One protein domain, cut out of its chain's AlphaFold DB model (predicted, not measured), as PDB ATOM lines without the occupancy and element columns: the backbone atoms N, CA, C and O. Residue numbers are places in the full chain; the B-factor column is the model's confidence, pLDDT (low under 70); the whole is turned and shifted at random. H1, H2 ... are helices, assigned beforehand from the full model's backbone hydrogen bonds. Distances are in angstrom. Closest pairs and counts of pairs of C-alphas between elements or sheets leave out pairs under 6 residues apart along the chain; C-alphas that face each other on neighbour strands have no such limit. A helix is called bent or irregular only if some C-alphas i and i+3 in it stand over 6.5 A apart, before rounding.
ATOM      1  N   LYS A   2      30.754 -51.496 -84.135       89.62
ATOM      2  CA  LYS A   2      32.023 -51.270 -84.864       89.62
ATOM      3  C   LYS A   2      33.138 -50.639 -84.011       89.62
ATOM      4  O   LYS A   2      34.235 -51.170 -83.929       89.62
ATOM      5  N   ALA A   3      32.827 -49.570 -83.271       88.50
ATOM      6  CA  ALA A   3      33.787 -48.935 -82.359       88.50
ATOM      7  C   ALA A   3      34.277 -49.866 -81.232       88.50
ATOM      8  O   ALA A   3      35.451 -49.831 -80.878       88.50
ATOM      9  N   VAL A   4      33.390 -50.716 -80.696       84.94
ATOM     10  CA  VAL A   4      33.751 -51.718 -79.681       84.94
ATOM     11  C   VAL A   4      34.700 -52.740 -80.290       84.94
ATOM     12  O   VAL A   4      35.731 -53.018 -79.698       84.94
ATOM     13  N   PHE A   5      34.398 -53.239 -81.490       88.25
ATOM     14  CA  PHE A   5      35.256 -54.183 -82.199       88.25
ATOM     15  C   PHE A   5      36.649 -53.613 -82.478       88.25
ATOM     16  O   PHE A   5      37.644 -54.278 -82.215       88.25
ATOM     17  N   LYS A   6      36.734 -52.353 -82.914       88.25
ATOM     18  CA  LYS A   6      38.012 -51.670 -83.151       88.25
ATOM     19  C   LYS A   6      38.855 -51.527 -81.884       88.25
ATOM     20  O   LYS A   6      40.076 -51.625 -81.937       88.25
ATOM     21  N   GLU A   7      38.229 -51.269 -80.737       86.62
ATOM     22  CA  GLU A   7      38.952 -51.241 -79.461       86.62
ATOM     23  C   GLU A   7      39.354 -52.649 -79.014       86.62
ATOM     24  O   GLU A   7      40.466 -52.865 -78.538       86.62
ATOM     25  N   TYR A   8      38.473 -53.621 -79.242       84.12
ATOM     26  CA  TYR A   8      38.704 -55.030 -78.955       84.12
ATOM     27  C   TYR A   8      39.903 -55.584 -79.743       84.12
ATOM     28  O   TYR A   8      40.752 -56.263 -79.175       84.12
ATOM     29  N   GLU A   9      40.041 -55.211 -81.018       86.62
ATOM     30  CA  GLU A   9      41.156 -55.593 -81.894       86.62
ATOM     31  C   GLU A   9      42.528 -55.169 -81.368       86.62
ATOM     32  O   GLU A   9      43.511 -55.903 -81.520       86.62
ATOM     33  N   LYS A  10      42.603 -54.017 -80.698       86.00
ATOM     34  CA  LYS A  10      43.855 -53.516 -80.115       86.00
ATOM     35  C   LYS A  10      44.338 -54.369 -78.947       86.00
ATOM     36  O   LYS A  10      45.516 -54.300 -78.602       86.00
ATOM     37  N   SER A  11      43.455 -55.153 -78.328       81.31
ATOM     38  CA  SER A  11      43.753 -55.903 -77.113       81.31
ATOM     39  C   SER A  11      43.762 -57.406 -77.363       81.31
ATOM     40  O   SER A  11      42.791 -58.116 -77.104       81.31
ATOM     41  N   THR A  12      44.908 -57.914 -77.826       71.25
ATOM     42  CA  THR A  12      45.120 -59.346 -78.110       71.25
ATOM     43  C   THR A  12      44.795 -60.237 -76.912       71.25
ATOM     44  O   THR A  12      44.250 -61.321 -77.087       71.25
ATOM     45  N   PHE A  13      45.047 -59.757 -75.691       75.31
ATOM     46  CA  PHE A  13      44.766 -60.491 -74.454       75.31
ATOM     47  C   PHE A  13      43.287 -60.873 -74.287       75.31
ATOM     48  O   PHE A  13      42.987 -61.899 -73.685       75.31
ATOM     49  N   VAL A  14      42.359 -60.052 -74.788       71.56
ATOM     50  CA  VAL A  14      40.928 -60.217 -74.493       71.56
ATOM     51  C   VAL A  14      40.266 -61.250 -75.407       71.56
ATOM     52  O   VAL A  14      39.303 -61.891 -74.993       71.56
ATOM     53  N   PHE A  15      40.776 -61.441 -76.627       74.19
ATOM     54  CA  PHE A  15      40.177 -62.354 -77.606       74.19
ATOM     55  C   PHE A  15      41.035 -63.573 -77.936       74.19
ATOM     56  O   PHE A  15      40.497 -64.620 -78.300       74.19
ATOM     57  N   ASP A  16      42.359 -63.470 -77.815       77.88
ATOM     58  CA  ASP A  16      43.253 -64.598 -78.042       77.88
ATOM     59  C   ASP A  16      43.462 -65.372 -76.741       77.88
ATOM     60  O   ASP A  16      44.456 -65.224 -76.028       77.88
ATOM     61  N   THR A  17      42.511 -66.256 -76.445       76.88
ATOM     62  CA  THR A  17      42.576 -67.148 -75.279       76.88
ATOM     63  C   THR A  17      43.680 -68.207 -75.383       76.88
ATOM     64  O   THR A  17      43.914 -68.962 -74.436       76.88
ATOM     65  N   LYS A  18      44.381 -68.278 -76.522       79.75
ATOM     66  CA  LYS A  18      45.540 -69.152 -76.740       79.75
ATOM     67  C   LYS A  18      46.864 -68.402 -76.579       79.75
ATOM     68  O   LYS A  18      47.912 -69.048 -76.572       79.75
ATOM     69  N   ASN A  19      46.832 -67.080 -76.407       83.31
ATOM     70  CA  ASN A  19      48.020 -66.279 -76.152       83.31
ATOM     71  C   ASN A  19      48.690 -66.714 -74.827       83.31
ATOM     72  O   ASN A  19      47.992 -66.906 -73.823       83.31
ATOM     73  N   PRO A  20      50.033 -66.831 -74.782       85.69
ATOM     74  CA  PRO A  20      50.780 -67.129 -73.560       85.69
ATOM     75  C   PRO A  20      50.396 -66.285 -72.336       85.69
ATOM     76  O   PRO A  20      50.329 -66.826 -71.232       85.69
ATOM     77  N   ASP A  21      50.112 -64.994 -72.512       85.62
ATOM     78  CA  ASP A  21      49.732 -64.088 -71.427       85.62
ATOM     79  C   ASP A  21      48.370 -64.463 -70.836       85.62
ATOM     80  O   ASP A  21      48.234 -64.561 -69.612       85.62
ATOM     81  N   TYR A  22      47.382 -64.749 -71.691       86.44
ATOM     82  CA  TYR A  22      46.064 -65.213 -71.256       86.44
ATOM     83  C   TYR A  22      46.165 -66.566 -70.547       86.44
ATOM     84  O   TYR A  22      45.614 -66.748 -69.463       86.44
ATOM     85  N   LEU A  23      46.919 -67.511 -71.116       88.12
ATOM     86  CA  LEU A  23      47.123 -68.829 -70.514       88.12
ATOM     87  C   LEU A  23      47.799 -68.724 -69.141       88.12
ATOM     88  O   LEU A  23      47.395 -69.404 -68.199       88.12
ATOM     89  N   ASN A  24      48.803 -67.857 -69.002       90.19
ATOM     90  CA  ASN A  24      49.497 -67.627 -67.737       90.19
ATOM     91  C   ASN A  24      48.570 -66.986 -66.694       90.19
ATOM     92  O   ASN A  24      48.554 -67.418 -65.542       90.19
ATOM     93  N   PHE A  25      47.760 -66.004 -67.098       89.94
ATOM     94  CA  PHE A  25      46.717 -65.434 -66.247       89.94
ATOM     95  C   PHE A  25      45.727 -66.510 -65.784       89.94
ATOM     96  O   PHE A  25      45.572 -66.723 -64.583       89.94
ATOM     97  N   ASN A  26      45.134 -67.256 -66.719       87.19
ATOM     98  CA  ASN A  26      44.127 -68.270 -66.421       87.19
ATOM     99  C   ASN A  26      44.671 -69.390 -65.516       87.19
ATOM    100  O   ASN A  26      43.993 -69.833 -64.589       87.19
ATOM    101  N   ASN A  27      45.922 -69.813 -65.725       90.25
ATOM    102  CA  ASN A  27      46.576 -70.834 -64.902       90.25
ATOM    103  C   ASN A  27      46.840 -70.383 -63.460       90.25
ATOM    104  O   ASN A  27      46.933 -71.232 -62.575       90.25
ATOM    105  N   LYS A  28      46.944 -69.073 -63.209       94.25
ATOM    106  CA  LYS A  28      47.095 -68.514 -61.857       94.25
ATOM    107  C   LYS A  28      45.774 -68.402 -61.100       94.25
ATOM    108  O   LYS A  28      45.805 -68.246 -59.882       94.25
ATOM    109  N   LEU A  29      44.640 -68.484 -61.795       93.06
ATOM    110  CA  LEU A  29      43.323 -68.473 -61.168       93.06
ATOM    111  C   LEU A  29      43.006 -69.833 -60.545       93.06
ATOM    112  O   LEU A  29      43.252 -70.882 -61.156       93.06
ATOM    113  N   SER A  30      42.402 -69.806 -59.357       94.88
ATOM    114  CA  SER A  30      41.778 -70.981 -58.752       94.88
ATOM    115  C   SER A  30      40.550 -71.427 -59.556       94.88
ATOM    116  O   SER A  30      40.003 -70.672 -60.362       94.88
ATOM    117  N   LEU A  31      40.086 -72.660 -59.326       92.31
ATOM    118  CA  LEU A  31      38.844 -73.148 -59.938       92.31
ATOM    119  C   LEU A  31      37.643 -72.264 -59.569       92.31
ATOM    120  O   LEU A  31      36.843 -71.944 -60.441       92.31
ATOM    121  N   GLU A  32      37.550 -71.825 -58.312       94.44
ATOM    122  CA  GLU A  32      36.482 -70.926 -57.854       94.44
ATOM    123  C   GLU A  32      36.502 -69.589 -58.598       94.44
ATOM    124  O   GLU A  32      35.461 -69.142 -59.068       94.44
ATOM    125  N   GLN A  33      37.682 -68.992 -58.783       93.00
ATOM    126  CA  GLN A  33      37.821 -67.726 -59.509       93.00
ATOM    127  C   GLN A  33      37.411 -67.855 -60.979       93.00
ATOM    128  O   GLN A  33      36.764 -66.959 -61.515       93.00
ATOM    129  N   ARG A  34      37.751 -68.970 -61.638       89.25
ATOM    130  CA  ARG A  34      37.310 -69.219 -63.022       89.25
ATOM    131  C   ARG A  34      35.794 -69.380 -63.101       89.25
ATOM    132  O   ARG A  34      35.165 -68.743 -63.937       89.25
ATOM    133  N   HIS A  35      35.205 -70.154 -62.188       90.81
ATOM    134  CA  HIS A  35      33.752 -70.308 -62.114       90.81
ATOM    135  C   HIS A  35      33.028 -68.984 -61.842       90.81
ATOM    136  O   HIS A  35      31.952 -68.755 -62.390       90.81
ATOM    137  N   GLU A  36      33.606 -68.107 -61.023       93.00
ATOM    138  CA  GLU A  36      33.051 -66.779 -60.773       93.00
ATOM    139  C   GLU A  36      33.052 -65.917 -62.043       93.00
ATOM    140  O   GLU A  36      32.032 -65.302 -62.356       93.00
ATOM    141  N   ILE A  37      34.147 -65.924 -62.812       86.88
ATOM    142  CA  ILE A  37      34.236 -65.214 -64.098       86.88
ATOM    143  C   ILE A  37      33.178 -65.728 -65.084       86.88
ATOM    144  O   ILE A  37      32.475 -64.927 -65.707       86.88
ATOM    145  N   ASP A  38      33.017 -67.048 -65.198       85.25
ATOM    146  CA  ASP A  38      32.017 -67.655 -66.085       85.25
ATOM    147  C   ASP A  38      30.590 -67.250 -65.675       85.25
ATOM    148  O   ASP A  38      29.778 -66.843 -66.511       85.25
ATOM    149  N   ALA A  39      30.290 -67.295 -64.374       87.50
ATOM    150  CA  ALA A  39      28.986 -66.912 -63.840       87.50
ATOM    151  C   ALA A  39      28.686 -65.417 -64.040       87.50
ATOM    152  O   ALA A  39      27.558 -65.055 -64.382       87.50
ATOM    153  N   GLN A  40      29.680 -64.543 -63.854       87.38
ATOM    154  CA  GLN A  40      29.541 -63.109 -64.119       87.38
ATOM    155  C   GLN A  40      29.314 -62.833 -65.608       87.38
ATOM    156  O   GLN A  40      28.454 -62.025 -65.954       87.38
ATOM    157  N   THR A  41      30.015 -63.548 -66.491       81.25
ATOM    158  CA  THR A  41      29.837 -63.435 -67.945       81.25
ATOM    159  C   THR A  41      28.420 -63.828 -68.366       81.25
ATOM    160  O   THR A  41      27.775 -63.104 -69.124       81.25
ATOM    161  N   ALA A  42      27.893 -64.933 -67.829       79.88
ATOM    162  CA  ALA A  42      26.522 -65.363 -68.095       79.88
ATOM    163  C   ALA A  42      25.488 -64.315 -67.645       79.88
ATOM    164  O   ALA A  42      24.580 -63.983 -68.407       79.88
ATOM    165  N   ARG A  43      25.662 -63.732 -66.450       84.31
ATOM    166  CA  ARG A  43      24.782 -62.665 -65.942       84.31
ATOM    167  C   ARG A  43      24.823 -61.407 -66.802       84.31
ATOM    168  O   ARG A  43      23.772 -60.872 -67.133       84.31
ATOM    169  N   LEU A  44      26.015 -60.960 -67.198       80.44
ATOM    170  CA  LEU A  44      26.172 -59.799 -68.079       80.44
ATOM    171  C   LEU A  44      25.459 -60.008 -69.419       80.44
ATOM    172  O   LEU A  44      24.802 -59.093 -69.913       80.44
ATOM    173  N   ASN A  45      25.535 -61.217 -69.982       73.88
ATOM    174  CA  ASN A  45      24.784 -61.557 -71.187       73.88
ATOM    175  C   ASN A  45      23.272 -61.444 -70.940       73.88
ATOM    176  O   ASN A  45      22.571 -60.792 -71.710       73.88
ATOM    177  N   GLU A  46      22.749 -62.021 -69.858       77.75
ATOM    178  CA  GLU A  46      21.324 -61.895 -69.538       77.75
ATOM    179  C   GLU A  46      20.880 -60.433 -69.402       77.75
ATOM    180  O   GLU A  46      19.859 -60.064 -69.989       77.75
ATOM    181  N   GLU A  47      21.665 -59.609 -68.702       81.69
ATOM    182  CA  GLU A  47      21.396 -58.187 -68.484       81.69
ATOM    183  C   GLU A  47      21.364 -57.399 -69.797       81.69
ATOM    184  O   GLU A  47      20.377 -56.709 -70.055       81.69
ATOM    185  N   ILE A  48      22.379 -57.538 -70.660       76.31
ATOM    186  CA  ILE A  48      22.461 -56.824 -71.947       76.31
ATOM    187  C   ILE A  48      21.227 -57.114 -72.807       76.31
ATOM    188  O   ILE A  48      20.591 -56.193 -73.312       76.31
ATOM    189  N   PHE A  49      20.835 -58.385 -72.911       69.19
ATOM    190  CA  PHE A  49      19.684 -58.811 -73.714       69.19
ATOM    191  C   PHE A  49      18.342 -58.724 -72.967       69.19
ATOM    192  O   PHE A  49      17.343 -59.266 -73.435       69.19
ATOM    193  N   SER A  50      18.308 -58.107 -71.784       71.38
ATOM    194  CA  SER A  50      17.071 -57.772 -71.062       71.38
ATOM    195  C   SER A  50      16.713 -56.288 -71.165       71.38
ATOM    196  O   SER A  50      15.628 -55.883 -70.742       71.38
ATOM    197  N   GLN A  51      17.603 -55.464 -71.727       70.06
ATOM    198  CA  GLN A  51      17.368 -54.031 -71.863       70.06
ATOM    199  C   GLN A  51      16.277 -53.756 -72.904       70.06
ATOM    200  O   GLN A  51      16.314 -54.246 -74.029       70.06
ATOM    201  N   SER A  52      15.300 -52.932 -72.518       55.50
ATOM    202  CA  SER A  52      14.039 -52.702 -73.240       55.50
ATOM    203  C   SER A  52      14.171 -52.044 -74.617       55.50
ATOM    204  O   SER A  52      13.178 -51.930 -75.328       55.50
ATOM    205  N   PHE A  53      15.366 -51.587 -74.989       61.69
ATOM    206  CA  PHE A  53      15.655 -50.967 -76.284       61.69
ATOM    207  C   PHE A  53      16.299 -51.934 -77.296       61.69
ATOM    208  O   PHE A  53      16.671 -51.510 -78.385       61.69
ATOM    209  N   LEU A  54      16.440 -53.216 -76.944       70.25
ATOM    210  CA  LEU A  54      16.961 -54.283 -77.803       70.25
ATOM    211  C   LEU A  54      15.847 -55.296 -78.101       70.25
ATOM    212  O   LEU A  54      15.958 -56.471 -77.753       70.25
ATOM    213  N   SER A  55      14.753 -54.847 -78.722       83.25
ATOM    214  CA  SER A  55      13.772 -55.786 -79.274       83.25
ATOM    215  C   SER A  55      14.427 -56.606 -80.387       83.25
ATOM    216  O   SER A  55      15.086 -56.058 -81.274       83.25
ATOM    217  N   LEU A  56      14.274 -57.928 -80.317       87.19
ATOM    218  CA  LEU A  56      14.893 -58.866 -81.248       87.19
ATOM    219  C   LEU A  56      13.868 -59.355 -82.273       87.19
ATOM    220  O   LEU A  56      12.773 -59.779 -81.911       87.19
ATOM    221  N   LYS A  57      14.265 -59.372 -83.548       92.56
ATOM    222  CA  LYS A  57      13.504 -59.983 -84.652       92.56
ATOM    223  C   LYS A  57      13.629 -61.510 -84.683       92.56
ATOM    224  O   LYS A  57      12.853 -62.182 -85.361       92.56
ATOM    225  N   ILE A  58      14.624 -62.051 -83.984       91.56
ATOM    226  CA  ILE A  58      14.954 -63.478 -83.939       91.56
ATOM    227  C   ILE A  58      15.016 -63.978 -82.495       91.56
ATOM    228  O   ILE A  58      15.008 -63.192 -81.550       91.56
ATOM    229  N   ASP A  59      15.100 -65.300 -82.334       91.25
ATOM    230  CA  ASP A  59      15.301 -65.931 -81.030       91.25
ATOM    231  C   ASP A  59      16.532 -65.364 -80.292       91.25
ATOM    232  O   ASP A  59      17.571 -65.091 -80.901       91.25
ATOM    233  N   LYS A  60      16.410 -65.188 -78.970       85.69
ATOM    234  CA  LYS A  60      17.442 -64.558 -78.133       85.69
ATOM    235  C   LYS A  60      18.749 -65.345 -78.134       85.69
ATOM    236  O   LYS A  60      19.813 -64.741 -78.281       85.69
ATOM    237  N   ASP A  61      18.685 -66.666 -78.007       86.69
ATOM    238  CA  ASP A  61      19.882 -67.504 -77.966       86.69
ATOM    239  C   ASP A  61      20.566 -67.524 -79.338       86.69
ATOM    240  O   ASP A  61      21.799 -67.495 -79.428       86.69
ATOM    241  N   LEU A  62      19.781 -67.474 -80.420       91.56
ATOM    242  CA  LEU A  62      20.311 -67.299 -81.770       91.56
ATOM    243  C   LEU A  62      20.988 -65.931 -81.950       91.56
ATOM    244  O   LEU A  62      22.100 -65.882 -82.474       91.56
ATOM    245  N   ALA A  63      20.373 -64.836 -81.496       89.31
ATOM    246  CA  ALA A  63      20.967 -63.499 -81.557       89.31
ATOM    247  C   ALA A  63      22.309 -63.439 -80.815       89.31
ATOM    248  O   ALA A  63      23.307 -62.984 -81.378       89.31
ATOM    249  N   ILE A  64      22.356 -63.966 -79.586       85.06
ATOM    250  CA  ILE A  64      23.585 -64.089 -78.791       85.06
ATOM    251  C   ILE A  64      24.643 -64.877 -79.568       85.06
ATOM    252  O   ILE A  64      25.776 -64.418 -79.710       85.06
ATOM    253  N   SER A  65      24.267 -66.038 -80.108       88.69
ATOM    254  CA  SER A  65      25.181 -66.927 -80.830       88.69
ATOM    255  C   SER A  65      25.757 -66.276 -82.087       88.69
ATOM    256  O   SER A  65      26.961 -66.363 -82.331       88.69
ATOM    257  N   VAL A  66      24.924 -65.584 -82.869       92.19
ATOM    258  CA  VAL A  66      25.352 -64.867 -84.078       92.19
ATOM    259  C   VAL A  66      26.313 -63.735 -83.722       92.19
ATOM    260  O   VAL A  66      27.372 -63.618 -84.339       92.19
ATOM    261  N   LEU A  67      25.992 -62.929 -82.708       88.88
ATOM    262  CA  LEU A  67      26.848 -61.823 -82.271       88.88
ATOM    263  C   LEU A  67      28.187 -62.333 -81.724       88.88
ATOM    264  O   LEU A  67      29.239 -61.796 -82.075       88.88
ATOM    265  N   PHE A  68      28.162 -63.409 -80.934       86.50
ATOM    266  CA  PHE A  68      29.364 -64.064 -80.427       86.50
ATOM    267  C   PHE A  68      30.245 -64.610 -81.557       86.50
ATOM    268  O   PHE A  68      31.449 -64.343 -81.587       86.50
ATOM    269  N   ALA A  69      29.660 -65.334 -82.517       91.06
ATOM    270  CA  ALA A  69      30.382 -65.853 -83.678       91.06
ATOM    271  C   ALA A  69      30.991 -64.719 -84.513       91.06
ATOM    272  O   ALA A  69      32.153 -64.797 -84.913       91.06
ATOM    273  N   THR A  70      30.238 -63.631 -84.698       92.38
ATOM    274  CA  THR A  70      30.690 -62.443 -85.430       92.38
ATOM    275  C   THR A  70      31.901 -61.805 -84.748       92.38
ATOM    276  O   THR A  70      32.910 -61.565 -85.407       92.38
ATOM    277  N   MET A  71      31.868 -61.613 -83.426       88.31
ATOM    278  CA  MET A  71      33.019 -61.106 -82.661       88.31
ATOM    279  C   MET A  71      34.217 -62.066 -82.696       88.31
ATOM    280  O   MET A  71      35.357 -61.625 -82.817       88.31
ATOM    281  N   SER A  72      33.969 -63.378 -82.645       88.19
ATOM    282  CA  SER A  72      35.013 -64.414 -82.610       88.19
ATOM    283  C   SER A  72      35.851 -64.487 -83.889       88.19
ATOM    284  O   SER A  72      36.956 -65.031 -83.864       88.19
ATOM    285  N   THR A  73      35.378 -63.917 -85.002       90.81
ATOM    286  CA  THR A  73      36.145 -63.840 -86.261       90.81
ATOM    287  C   THR A  73      37.498 -63.153 -86.104       90.81
ATOM    288  O   THR A  73      38.441 -63.505 -86.810       90.81
ATOM    289  N   ILE A  74      37.645 -62.264 -85.115       89.38
ATOM    290  CA  ILE A  74      38.904 -61.583 -84.799       89.38
ATOM    291  C   ILE A  74      40.064 -62.544 -84.509       89.38
ATOM    292  O   ILE A  74      41.218 -62.232 -84.796       89.38
ATOM    293  N   THR A  75      39.760 -63.747 -84.014       88.19
ATOM    294  CA  THR A  75      40.751 -64.803 -83.749       88.19
ATOM    295  C   THR A  75      41.386 -65.370 -85.022       88.19
ATOM    296  O   THR A  75      42.410 -66.044 -84.948       88.19
ATOM    297  N   HIS A  76      40.812 -65.075 -86.191       89.00
ATOM    298  CA  HIS A  76      41.296 -65.505 -87.502       89.00
ATOM    299  C   HIS A  76      41.878 -64.344 -88.320       89.00
ATOM    300  O   HIS A  76      42.158 -64.536 -89.499       89.00
ATOM    301  N   LYS A  77      42.070 -63.152 -87.729       89.38
ATOM    302  CA  LYS A  77      42.453 -61.932 -88.466       89.38
ATOM    303  C   LYS A  77      43.669 -62.116 -89.385       89.38
ATOM    304  O   LYS A  77      43.647 -61.642 -90.512       89.38
ATOM    305  N   ASP A  78      44.676 -62.872 -88.943       89.88
ATOM    306  CA  ASP A  78      45.934 -63.073 -89.678       89.88
ATOM    307  C   ASP A  78      45.821 -64.129 -90.800       89.88
ATOM    308  O   ASP A  78      46.774 -64.367 -91.540       89.88
ATOM    309  N   GLN A  79      44.667 -64.793 -90.923       92.62
ATOM    310  CA  GLN A  79      44.377 -65.803 -91.950       92.62
ATOM    311  C   GLN A  79      43.500 -65.251 -93.081       92.62
ATOM    312  O   GLN A  79      43.266 -65.943 -94.075       92.62
ATOM    313  N   LEU A  80      42.979 -64.031 -92.928       93.62
ATOM    314  CA  LEU A  80      42.054 -63.430 -93.876       93.62
ATOM    315  C   LEU A  80      42.809 -62.756 -95.034       93.62
ATOM    316  O   LEU A  80      43.878 -62.184 -94.834       93.62
ATOM    317  N   PRO A  81      42.249 -62.780 -96.256       95.69
ATOM    318  CA  PRO A  81      42.850 -62.116 -97.414       95.69
ATOM    319  C   PRO A  81      42.671 -60.588 -97.408       95.69
ATOM    320  O   PRO A  81      43.225 -59.908 -98.268       95.69
ATOM    321  N   VAL A  82      41.867 -60.057 -96.486       96.38
ATOM    322  CA  VAL A  82      41.551 -58.631 -96.324       96.38
ATOM    323  C   VAL A  82      41.533 -58.282 -94.837       96.38
ATOM    324  O   VAL A  82      41.434 -59.177 -93.995       96.38
ATOM    325  N   ASP A  83      41.586 -56.989 -94.516       93.25
ATOM    326  CA  ASP A  83      41.580 -56.514 -93.132       93.25
ATOM    327  C   ASP A  83      40.333 -56.973 -92.368       93.25
ATOM    328  O   ASP A  83      39.203 -56.878 -92.860       93.25
ATOM    329  N   ILE A  84      40.529 -57.403 -91.119       93.25
ATOM    330  CA  ILE A  84      39.443 -57.870 -90.252       93.25
ATOM    331  C   ILE A  84      38.378 -56.786 -90.008       93.25
ATOM    332  O   ILE A  84      37.198 -57.116 -89.925       93.25
ATOM    333  N   GLU A  85      38.761 -55.501 -89.966       93.06
ATOM    334  CA  GLU A  85      37.821 -54.374 -89.837       93.06
ATOM    335  C   GLU A  85      36.824 -54.351 -91.009       93.06
ATOM    336  O   GLU A  85      35.625 -54.218 -90.780       93.06
ATOM    337  N   GLN A  86      37.284 -54.585 -92.247       95.38
ATOM    338  CA  GLN A  86      36.401 -54.634 -93.420       95.38
ATOM    339  C   GLN A  86      35.435 -55.824 -93.361       95.38
ATOM    340  O   GLN A  86      34.254 -55.680 -93.678       95.38
ATOM    341  N   VAL A  87      35.916 -56.997 -92.934       95.88
ATOM    342  CA  VAL A  87      35.071 -58.195 -92.795       95.88
ATOM    343  C   VAL A  87      34.012 -57.989 -91.714       95.88
ATOM    344  O   VAL A  87      32.839 -58.290 -91.933       95.88
ATOM    345  N   PHE A  88      34.406 -57.454 -90.557       95.19
ATOM    346  CA  PHE A  88      33.490 -57.210 -89.448       95.19
ATOM    347  C   PHE A  88      32.434 -56.159 -89.787       95.19
ATOM    348  O   PHE A  88      31.254 -56.362 -89.491       95.19
ATOM    349  N   ASP A  89      32.836 -55.072 -90.444       95.00
ATOM    350  CA  ASP A  89      31.916 -54.027 -90.883       95.00
ATOM    351  C   ASP A  89      30.853 -54.576 -91.830       95.00
ATOM    352  O   ASP A  89      29.665 -54.339 -91.601       95.00
ATOM    353  N   PHE A  90      31.262 -55.382 -92.814       95.88
ATOM    354  CA  PHE A  90      30.333 -56.042 -93.725       95.88
ATOM    355  C   PHE A  90      29.347 -56.949 -92.979       95.88
ATOM    356  O   PHE A  90      28.141 -56.883 -93.218       95.88
ATOM    357  N   MET A  91      29.827 -57.786 -92.053       95.75
ATOM    358  CA  MET A  91      28.950 -58.672 -91.280       95.75
ATOM    359  C   MET A  91      27.932 -57.875 -90.462       95.75
ATOM    360  O   MET A  91      26.740 -58.155 -90.524       95.75
ATOM    361  N   ILE A  92      28.374 -56.861 -89.717       93.56
ATOM    362  CA  ILE A  92      27.490 -56.095 -88.833       93.56
ATOM    363  C   ILE A  92      26.466 -55.262 -89.590       93.56
ATOM    364  O   ILE A  92      25.319 -55.209 -89.152       93.56
ATOM    365  N   GLU A  93      26.829 -54.670 -90.725       93.94
ATOM    366  CA  GLU A  93      25.869 -53.946 -91.565       93.94
ATOM    367  C   GLU A  93      24.724 -54.842 -92.043       93.94
ATOM    368  O   GLU A  93      23.577 -54.410 -92.055       93.94
ATOM    369  N   ASN A  94      25.012 -56.106 -92.360       94.38
ATOM    370  CA  ASN A  94      24.003 -57.045 -92.851       94.38
ATOM    371  C   ASN A  94      23.269 -57.801 -91.730       94.38
ATOM    372  O   ASN A  94      22.160 -58.286 -91.937       94.38
ATOM    373  N   LEU A  95      23.875 -57.934 -90.547       93.81
ATOM    374  CA  LEU A  95      23.297 -58.688 -89.434       93.81
ATOM    375  C   LEU A  95      22.426 -57.827 -88.519       93.81
ATOM    376  O   LEU A  95      21.416 -58.319 -88.023       93.81
ATOM    377  N   VAL A  96      22.778 -56.558 -88.286       90.00
ATOM    378  CA  VAL A  96      22.048 -55.703 -87.331       90.00
ATOM    379  C   VAL A  96      20.577 -55.563 -87.711       90.00
ATOM    380  O   VAL A  96      19.722 -55.745 -86.849       90.00
ATOM    381  N   GLU A  97      20.274 -55.326 -88.990       89.75
ATOM    382  CA  GLU A  97      18.892 -55.173 -89.471       89.75
ATOM    383  C   GLU A  97      18.055 -56.455 -89.350       89.75
ATOM    384  O   GLU A  97      16.826 -56.388 -89.260       89.75
ATOM    385  N   VAL A  98      18.716 -57.617 -89.354       92.31
ATOM    386  CA  VAL A  98      18.084 -58.939 -89.252       92.31
ATOM    387  C   VAL A  98      17.906 -59.361 -87.793       92.31
ATOM    388  O   VAL A  98      16.958 -60.076 -87.481       92.31
ATOM    389  N   ILE A  99      18.798 -58.929 -86.897       91.00
ATOM    390  CA  ILE A  99      18.780 -59.305 -85.477       91.00
ATOM    391  C   ILE A  99      17.843 -58.402 -84.670       91.00
ATOM    392  O   ILE A  99      17.069 -58.904 -83.855       91.00
ATOM    393  N   PHE A 100      17.918 -57.088 -84.877       87.88
ATOM    394  CA  PHE A 100      17.238 -56.088 -84.051       87.88
ATOM    395  C   PHE A 100      16.076 -55.447 -84.798       87.88
ATOM    396  O   PHE A 100      16.136 -55.334 -86.023       87.88
TER     397      PHE A 100
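What this domain is: This is residues 2 to 100 of the 101 residues of an uncharacterized protein of Streptococcus sanguinis (UniProt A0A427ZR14). The model is a flat, open frame: the helical hairpin of H5 and H6 makes one side, H4 runs along another, and H2 and H3 join the rest around an empty middle. H1 packs on H6, while H4 touches no helix and much of it stands free. The printed part has 99 residues with six named helices, in the order H1 to H6, and no named strand; the class is all helix. The whole is only just loose, close to compact, with a radius of gyration of the C-alphas of 15.5 A and spans of 42 by 36 by 19 A.

How they stand to each other: H5, residues 60 to 79, and H6, residues 84 to 99, form a hairpin: they touch, at a shallow tilt of 11 degrees, opposite ways, and their closest C-alphas, of Lys 77 and Ile 84, are 5.4 A apart. H1, residues 2 to 9, touches H6 with residues 85 to 92 of H6 alone, at a steep tilt of 43 degrees, opposite ways; the closest C-alphas, of Lys 2 and Asp 89, are 6.6 A apart. H1 is close to but not clearly touching H5, with the C-alphas of Glu 9 and Ile 74 closest at 7.0 A. H2, residues 12 to 15, only just touches H5, with 3 pairs of C-alphas within 8 A; only residues 72 to 75 of H5 take part, and the C-alphas of Phe 15 and Thr 75 are closest at 6.6 A. H3, residues 20 to 28, and H2 touch only at the corner, and only just, with 3 pairs of C-alphas within 8 A; the closest, of Phe 13 and Tyr 22, are 5.8 A apart. H4, residues 31 to 48, is close to but not clearly touching H3, with the C-alphas of Asn 26 and Arg 34 closest at 7.7 A; their steep tilt of 68 degrees, opposite ways, is only just short of about perpendicular. H4 and H5 are only just apart, the closest C-alphas at 8.1 A. In H1, H3 and H4 every O i to N i+4 pair is within hydrogen-bond range, against 10 of 16 in H5 and 10 of 12 in H6; H2 is too short for such a pair.

Where its parts are: H5 is the longest helix by residues, with 20, and measures 30.3 A from first to last C-alpha; it is irregular, C-alphas 75 and 78 being 8.1 A apart, with a kink of 29 degrees near residue 73. H4 measures 26.1 A. H6 measures 21.3 A, with a kink of 28 degrees near residue 93. C-alpha 2, where H1 begins, is at (32.023, -51.270, -84.864), and C-alpha 99, where H6 ends, is at (18.780, -59.305, -85.477).

The domain as a whole: The two C-alphas farthest apart, of Lys 28 and Glu 97, are 41.7 A apart. The printed part has no cut. The link from H4 to H5, 11 residues, is long; the other links are tight. Mean pLDDT of the printed part is 86.7, with residues 49, 52 and 53 under 70.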